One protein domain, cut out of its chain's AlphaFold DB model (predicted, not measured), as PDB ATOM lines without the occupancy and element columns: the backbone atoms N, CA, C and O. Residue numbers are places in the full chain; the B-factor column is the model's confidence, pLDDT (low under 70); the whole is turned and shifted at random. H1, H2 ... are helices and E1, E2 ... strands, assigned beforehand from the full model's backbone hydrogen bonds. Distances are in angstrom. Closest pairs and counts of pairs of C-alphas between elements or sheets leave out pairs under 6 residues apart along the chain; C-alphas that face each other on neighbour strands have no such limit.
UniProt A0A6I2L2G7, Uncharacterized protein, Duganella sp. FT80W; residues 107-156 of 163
ATOM      1  N   GLU A 107     109.931  47.326 126.709       86.81
ATOM      2  CA  GLU A 107     111.101  47.780 127.467       86.81
ATOM      3  C   GLU A 107     111.925  48.829 126.708       86.81
ATOM      4  O   GLU A 107     112.369  49.808 127.307       86.81
ATOM      5  N   GLU A 108     112.089  48.666 125.394       88.62
ATOM      6  CA  GLU A 108     112.788  49.626 124.535       88.62
ATOM      7  C   GLU A 108     111.971  50.914 124.380       88.62
ATOM      8  O   GLU A 108     112.506  52.003 124.583       88.62
ATOM      9  N   ALA A 109     110.662  50.793 124.127       86.75
ATOM     10  CA  ALA A 109     109.749  51.935 124.045       86.75
ATOM     11  C   ALA A 109     109.724  52.737 125.357       86.75
ATOM     12  O   ALA A 109     109.780  53.968 125.362       86.75
ATOM     13  N   LYS A 110     109.687  52.032 126.494       89.44
ATOM     14  CA  LYS A 110     109.753  52.644 127.821       89.44
ATOM     15  C   LYS A 110     111.068  53.391 128.016       89.44
ATOM     16  O   LYS A 110     111.044  54.531 128.472       89.44
ATOM     17  N   LEU A 111     112.198  52.778 127.656       91.81
ATOM     18  CA  LEU A 111     113.510  53.412 127.773       91.81
ATOM     19  C   LEU A 111     113.613  54.674 126.907       91.81
ATOM     20  O   LEU A 111     114.217  55.656 127.341       91.81
ATOM     21  N   GLU A 112     113.018  54.670 125.715       90.69
ATOM     22  CA  GLU A 112     112.950  55.841 124.836       90.69
ATOM     23  C   GLU A 112     112.118  56.970 125.464       90.69
ATOM     24  O   GLU A 112     112.611  58.088 125.600       90.69
ATOM     25  N   TRP A 113     110.916  56.686 125.971       90.50
ATOM     26  CA  TRP A 113     110.104  57.688 126.682       90.50
ATOM     27  C   TRP A 113     110.759  58.197 127.966       90.50
ATOM     28  O   TRP A 113     110.605  59.363 128.350       90.50
ATOM     29  N   ASP A 114     111.473  57.327 128.673       94.56
ATOM     30  CA  ASP A 114     112.257  57.711 129.834       94.56
ATOM     31  C   ASP A 114     113.401  58.638 129.425       94.56
ATOM     32  O   ASP A 114     113.615  59.657 130.087       94.56
ATOM     33  N   ARG A 115     114.087  58.343 128.314       94.88
ATOM     34  CA  ARG A 115     115.145  59.191 127.756       94.88
ATOM     35  C   ARG A 115     114.597  60.560 127.384       94.88
ATOM     36  O   ARG A 115     115.140  61.557 127.844       94.88
ATOM     37  N   GLU A 116     113.508  60.615 126.623       94.94
ATOM     38  CA  GLU A 116     112.865  61.869 126.216       94.94
ATOM     39  C   GLU A 116     112.479  62.724 127.425       94.94
ATOM     40  O   GLU A 116     112.763  63.924 127.476       94.94
ATOM     41  N   PHE A 117     111.880  62.104 128.444       95.62
ATOM     42  CA  PHE A 117     111.544  62.800 129.677       95.62
ATOM     43  C   PHE A 117     112.795  63.300 130.406       95.62
ATOM     44  O   PHE A 117     112.838  64.464 130.802       95.62
ATOM     45  N   PHE A 118     113.826  62.467 130.551       95.94
ATOM     46  CA  PHE A 118     115.079  62.855 131.193       95.94
ATOM     47  C   PHE A 118     115.777  64.005 130.454       95.94
ATOM     48  O   PHE A 118     116.282  64.930 131.094       95.94
ATOM     49  N   ASP A 119     115.782  63.983 129.124       95.06
ATOM     50  CA  ASP A 119     116.374  65.010 128.259       95.06
ATOM     51  C   ASP A 119     115.561  66.306 128.224       95.06
ATOM     52  O   ASP A 119     116.127  67.381 128.022       95.06
ATOM     53  N   SER A 120     114.264  66.239 128.528       95.12
ATOM     54  CA  SER A 120     113.427  67.425 128.734       95.12
ATOM     55  C   SER A 120     113.731  68.175 130.041       95.12
ATOM     56  O   SER A 120     113.347  69.339 130.191       95.12
ATOM     57  N   LEU A 121     114.422  67.539 130.997       95.31
ATOM     58  CA  LEU A 121     114.791  68.171 132.263       95.31
ATOM     59  C   LEU A 121     115.858  69.247 132.038       95.31
ATOM     60  O   LEU A 121     116.852  69.039 131.343       95.31
ATOM     61  N   ALA A 122     115.683  70.393 132.697       93.56
ATOM     62  CA  ALA A 122     116.653  71.479 132.647       93.56
ATOM     63  C   ALA A 122     118.042  71.041 133.150       93.56
ATOM     64  O   ALA A 122     118.177  70.119 133.958       93.56
ATOM     65  N   ALA A 123     119.078  71.759 132.710       95.25
ATOM     66  CA  ALA A 123     120.437  71.553 133.194       95.25
ATOM     67  C   ALA A 123     120.535  71.724 134.722       95.25
ATOM     68  O   ALA A 123     119.816  72.521 135.335       95.25
ATOM     69  N   GLU A 124     121.448  70.971 135.330       96.44
ATOM     70  CA  GLU A 124     121.724  71.049 136.762       96.44
ATOM     71  C   GLU A 124     122.442  72.349 137.111       96.44
ATOM     72  O   GLU A 124     123.361  72.780 136.413       96.44
ATOM     73  N   ARG A 125     122.021  72.962 138.217       96.25
ATOM     74  CA  ARG A 125     122.582  74.208 138.731       96.25
ATOM     75  C   ARG A 125     123.644  73.894 139.785       96.25
ATOM     76  O   ARG A 125     123.275  73.425 140.862       96.25
ATOM     77  N   PRO A 126     124.945  74.100 139.514       93.50
ATOM     78  CA  PRO A 126     126.012  73.727 140.447       93.50
ATOM     79  C   PRO A 126     125.970  74.511 141.767       93.50
ATOM     80  O   PRO A 126     126.504  74.052 142.772       93.50
ATOM     81  N   GLU A 127     125.345  75.687 141.779       95.69
ATOM     82  CA  GLU A 127     125.205  76.542 142.956       95.69
ATOM     83  C   GLU A 127     124.155  76.061 143.970       95.69
ATOM     84  O   GLU A 127     124.196  76.481 145.127       95.69
ATOM     85  N   GLU A 128     123.225  75.190 143.571       96.06
ATOM     86  CA  GLU A 128     122.170  74.668 144.441       96.06
ATOM     87  C   GLU A 128     122.220  73.143 144.446       96.06
ATOM     88  O   GLU A 128     121.896  72.508 143.450       96.06
ATOM     89  N   LEU A 129     122.630  72.537 145.561       97.19
ATOM     90  CA  LEU A 129     122.743  71.082 145.652       97.19
ATOM     91  C   LEU A 129     121.370  70.403 145.725       97.19
ATOM     92  O   LEU A 129     120.422  70.907 146.330       97.19
ATOM     93  N   CYS A 130     121.297  69.211 145.144       97.50
ATOM     94  CA  CYS A 130     120.159  68.313 145.250       97.50
ATOM     95  C   CYS A 130     119.839  67.999 146.721       97.50
ATOM     96  O   CYS A 130     120.724  67.681 147.511       97.50
ATOM     97  N   ARG A 131     118.550  68.037 147.083       97.44
ATOM     98  CA  ARG A 131     118.084  67.804 148.460       97.44
ATOM     99  C   ARG A 131     118.134  66.334 148.900       97.44
ATOM    100  O   ARG A 131     118.005  66.063 150.090       97.44
ATOM    101  N   THR A 132     118.298  65.389 147.975       96.62
ATOM    102  CA  THR A 132     118.429  63.969 148.328       96.62
ATOM    103  C   THR A 132     119.677  63.725 149.172       96.62
ATOM    104  O   THR A 132     120.769  64.174 148.824       96.62
ATOM    105  N   GLU A 133     119.512  62.989 150.271       95.88
ATOM    106  CA  GLU A 133     120.593  62.681 151.203       95.88
ATOM    107  C   GLU A 133     121.771  62.000 150.489       95.88
ATOM    108  O   GLU A 133     121.600  61.042 149.739       95.88
ATOM    109  N   GLY A 134     122.979  62.532 150.695       94.62
ATOM    110  CA  GLY A 134     124.207  62.013 150.085       94.62
ATOM    111  C   GLY A 134     124.444  62.410 148.623       94.62
ATOM    112  O   GLY A 134     125.513  62.112 148.090       94.62
ATOM    113  N   CYS A 135     123.516  63.114 147.967       95.31
ATOM    114  CA  CYS A 135     123.701  63.564 146.591       95.31
ATOM    115  C   CYS A 135     124.539  64.851 146.515       95.31
ATOM    116  O   CYS A 135     124.263  65.822 147.210       95.31
ATOM    117  N   GLN A 136     125.537  64.870 145.627       95.50
ATOM    118  CA  GLN A 136     126.407  66.036 145.382       95.50
ATOM    119  C   GLN A 136     126.097  66.751 144.054       95.50
ATOM    120  O   GLN A 136     126.821  67.657 143.651       95.50
ATOM    121  N   ARG A 137     125.051  66.317 143.341       95.31
ATOM    122  CA  ARG A 137     124.633  66.896 142.057       95.31
ATOM    123  C   ARG A 137     123.895  68.215 142.259       95.31
ATOM    124  O   ARG A 137     123.317  68.447 143.322       95.31
ATOM    125  N   GLY A 138     123.868  69.043 141.218       97.00
ATOM    126  CA  GLY A 138     123.105  70.292 141.211       97.00
ATOM    127  C   GLY A 138     121.609  70.048 141.005       97.00
ATOM    128  O   GLY A 138     121.212  69.115 140.308       97.00
ATOM    129  N   ALA A 139     120.759  70.881 141.591       97.38
ATOM    130  CA  ALA A 139     119.318  70.854 141.395       97.38
ATOM    131  C   ALA A 139     118.940  71.480 140.042       97.38
ATOM    132  O   ALA A 139     119.528  72.474 139.615       97.38
ATOM    133  N   ILE A 140     117.934  70.937 139.356       96.75
ATOM    134  CA  ILE A 140     117.463  71.502 138.082       96.75
ATOM    135  C   ILE A 140     116.643  72.777 138.299       96.75
ATOM    136  O   ILE A 140     116.252  73.116 139.421       96.75
ATOM    137  N   HIS A 141     116.375  73.516 137.223       94.50
ATOM    138  CA  HIS A 141     115.496  74.681 137.297       94.50
ATOM    139  C   HIS A 141     114.076  74.269 137.729       94.50
ATOM    140  O   HIS A 141     113.554  73.256 137.273       94.50
ATOM    141  N   HIS A 142     113.463  75.039 138.635       92.69
ATOM    142  CA  HIS A 142     112.147  74.759 139.240       92.69
ATOM    143  C   HIS A 142     112.030  73.465 140.068       92.69
ATOM    144  O   HIS A 142     110.923  73.076 140.443       92.69
ATOM    145  N   SER A 143     113.143  72.821 140.426       96.12
ATOM    146  CA  SER A 143     113.148  71.701 141.366       96.12
ATOM    147  C   SER A 143     114.250  71.845 142.410       96.12
ATOM    148  O   SER A 143     115.235  72.547 142.207       96.12
ATOM    149  N   VAL A 144     114.077  71.141 143.529       96.88
ATOM    150  CA  VAL A 144     115.100  70.961 144.575       96.88
ATOM    151  C   VAL A 144     115.918  69.678 144.372       96.88
ATOM    152  O   VAL A 144     116.720  69.310 145.228       96.88
ATOM    153  N   LEU A 145     115.673  68.956 143.275       97.62
ATOM    154  CA  LEU A 145     116.304  67.683 142.934       97.62
ATOM    155  C   LEU A 145     117.157  67.832 141.669       97.62
ATOM    156  O   LEU A 145     116.856  68.667 140.815       97.62
ATOM    157  N   CYS A 146     118.212  67.027 141.550       97.31
ATOM    158  CA  CYS A 146     118.976  66.876 140.306       97.31
ATOM    159  C   CYS A 146     118.168  66.128 139.236       97.31
ATOM    160  O   CYS A 146     117.072  65.645 139.526       97.31
ATOM    161  N   ARG A 147     118.700  65.989 138.011       96.88
ATOM    162  CA  ARG A 147     117.972  65.315 136.915       96.88
ATOM    163  C   ARG A 147     117.581  63.885 137.292       96.88
ATOM    164  O   ARG A 147     116.425  63.510 137.135       96.88
ATOM    165  N   VAL A 148     118.515  63.137 137.886       96.81
ATOM    166  CA  VAL A 148     118.302  61.750 138.340       96.81
ATOM    167  C   VAL A 148     117.205  61.654 139.397       96.81
ATOM    168  O   VAL A 148     116.202  60.986 139.179       96.81
ATOM    169  N   HIS A 149     117.332  62.364 140.518       97.25
ATOM    170  CA  HIS A 149     116.342  62.236 141.590       97.25
ATOM    171  C   HIS A 149     114.988  62.855 141.220       97.25
ATOM    172  O   HIS A 149     113.951  62.402 141.704       97.25
ATOM    173  N   HIS A 150     114.966  63.876 140.357       97.06
ATOM    174  CA  HIS A 150     113.713  64.396 139.816       97.06
ATOM    175  C   HIS A 150     113.021  63.345 138.947       97.06
ATOM    176  O   HIS A 150     111.817  63.129 139.097       97.06
ATOM    177  N   PHE A 151     113.783  62.666 138.087       97.12
ATOM    178  CA  PHE A 151     113.280  61.558 137.289       97.12
ATOM    179  C   PHE A 151     112.664  60.477 138.177       97.12
ATOM    180  O   PHE A 151     111.492  60.148 138.010       97.12
ATOM    181  N   GLU A 152     113.403  60.002 139.179       96.88
ATOM    182  CA  GLU A 152     112.952  58.945 140.097       96.88
ATOM    183  C   GLU A 152     111.699  59.348 140.879       96.88
ATOM    184  O   GLU A 152     110.781  58.550 141.083       96.88
ATOM    185  N   MET A 153     111.611  60.620 141.280       96.50
ATOM    186  CA  MET A 153     110.437  61.158 141.960       96.50
ATOM    187  C   MET A 153     109.184  61.118 141.074       96.50
ATOM    188  O   MET A 153     108.099  60.838 141.598       96.50
ATOM    189  N   ILE A 154     109.311  61.419 139.778       96.56
ATOM    190  CA  ILE A 154     108.188  61.468 138.831       96.56
ATOM    191  C   ILE A 154     107.835  60.071 138.312       96.56
ATOM    192  O   ILE A 154     106.670  59.687 138.370       96.56
ATOM    193  N   ARG A 155     108.828  59.298 137.860       94.19
ATOM    194  CA  ARG A 155     108.649  57.956 137.281       94.19
ATOM    195  C   ARG A 155     108.406  56.865 138.324       94.19
ATOM    196  O   ARG A 155     107.891  55.815 137.969       94.19
ATOM    197  N   LYS A 156     108.713  57.124 139.603       95.94
ATOM    198  CA  LYS A 156     108.600  56.163 140.721       95.94
ATOM    199  C   LYS A 156     109.463  54.910 140.548       95.94
ATOM    200  O   LYS A 156     109.167  53.872 141.130       95.94
TER     201      LYS A 156
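What this domain is: This is residues 107 to 156 of the 163 residues of an uncharacterized protein of Duganella sp. FT80W (UniProt A0A6I2L2G7). A small hairpin of two strands, E1 and E2, lies at one end of an elongated model, and the long helix H1 reaches away from it as an arm toward the other end. The short helix H2 begins near E2 and folds back to meet H1, while residues 107 to 113 of H1 stick out free. The printed part has 50 residues, with two named helices and two named strands in the order H1, E1, E2, H2; the sheet, E1 - E2, is antiparallel, and the class is mixed, helices and strands. It is only just compact, close to loose, with a radius of gyration of the C-alphas of 11.3 A, and spans 34 by 19 by 15 A.

How they stand to each other: E1, residues 124 to 129, and E2, residues 138 to 140, are antiparallel neighbours and form a hairpin, with 122 degrees between their directions. N 125 and O 139 are within hydrogen-bond range at 2.9 A, and N 139 and O 128 at 2.7 A. The closest C-alphas of E2 and H2, residues 147 to 155, are those of Ile 140 and Arg 147, 6.3 A apart. H1, residues 107 to 120, touches H2 with residues 117 to 118 alone; the closest C-alphas, of Phe 118 and Phe 151, are 6.5 A apart. The two helices run opposite ways at a steep tilt of 55 degrees. H1 and E2 are apart. In H1 and H2 every O i to N i+4 pair is within hydrogen-bond range.

Where its parts are: E1 measures 8.9 A from first to last C-alpha and E2 6.6 A. H1 measures 19.8 A, from C-alpha 107 at (111.101, 47.780, 127.467). H2 measures 11.9 A and ends with C-alpha 155 at (108.649, 57.956, 137.281).

The domain as a whole: The two C-alphas farthest apart, those of Glu 107 and Glu 127, are 35.6 A apart. The printed part has no cut. The link from H1 to E1 is tight, and those from E1 to E2 and from E2 to H2 are short. The mean pLDDT of the printed part is 95.0, and no printed residue is under 70.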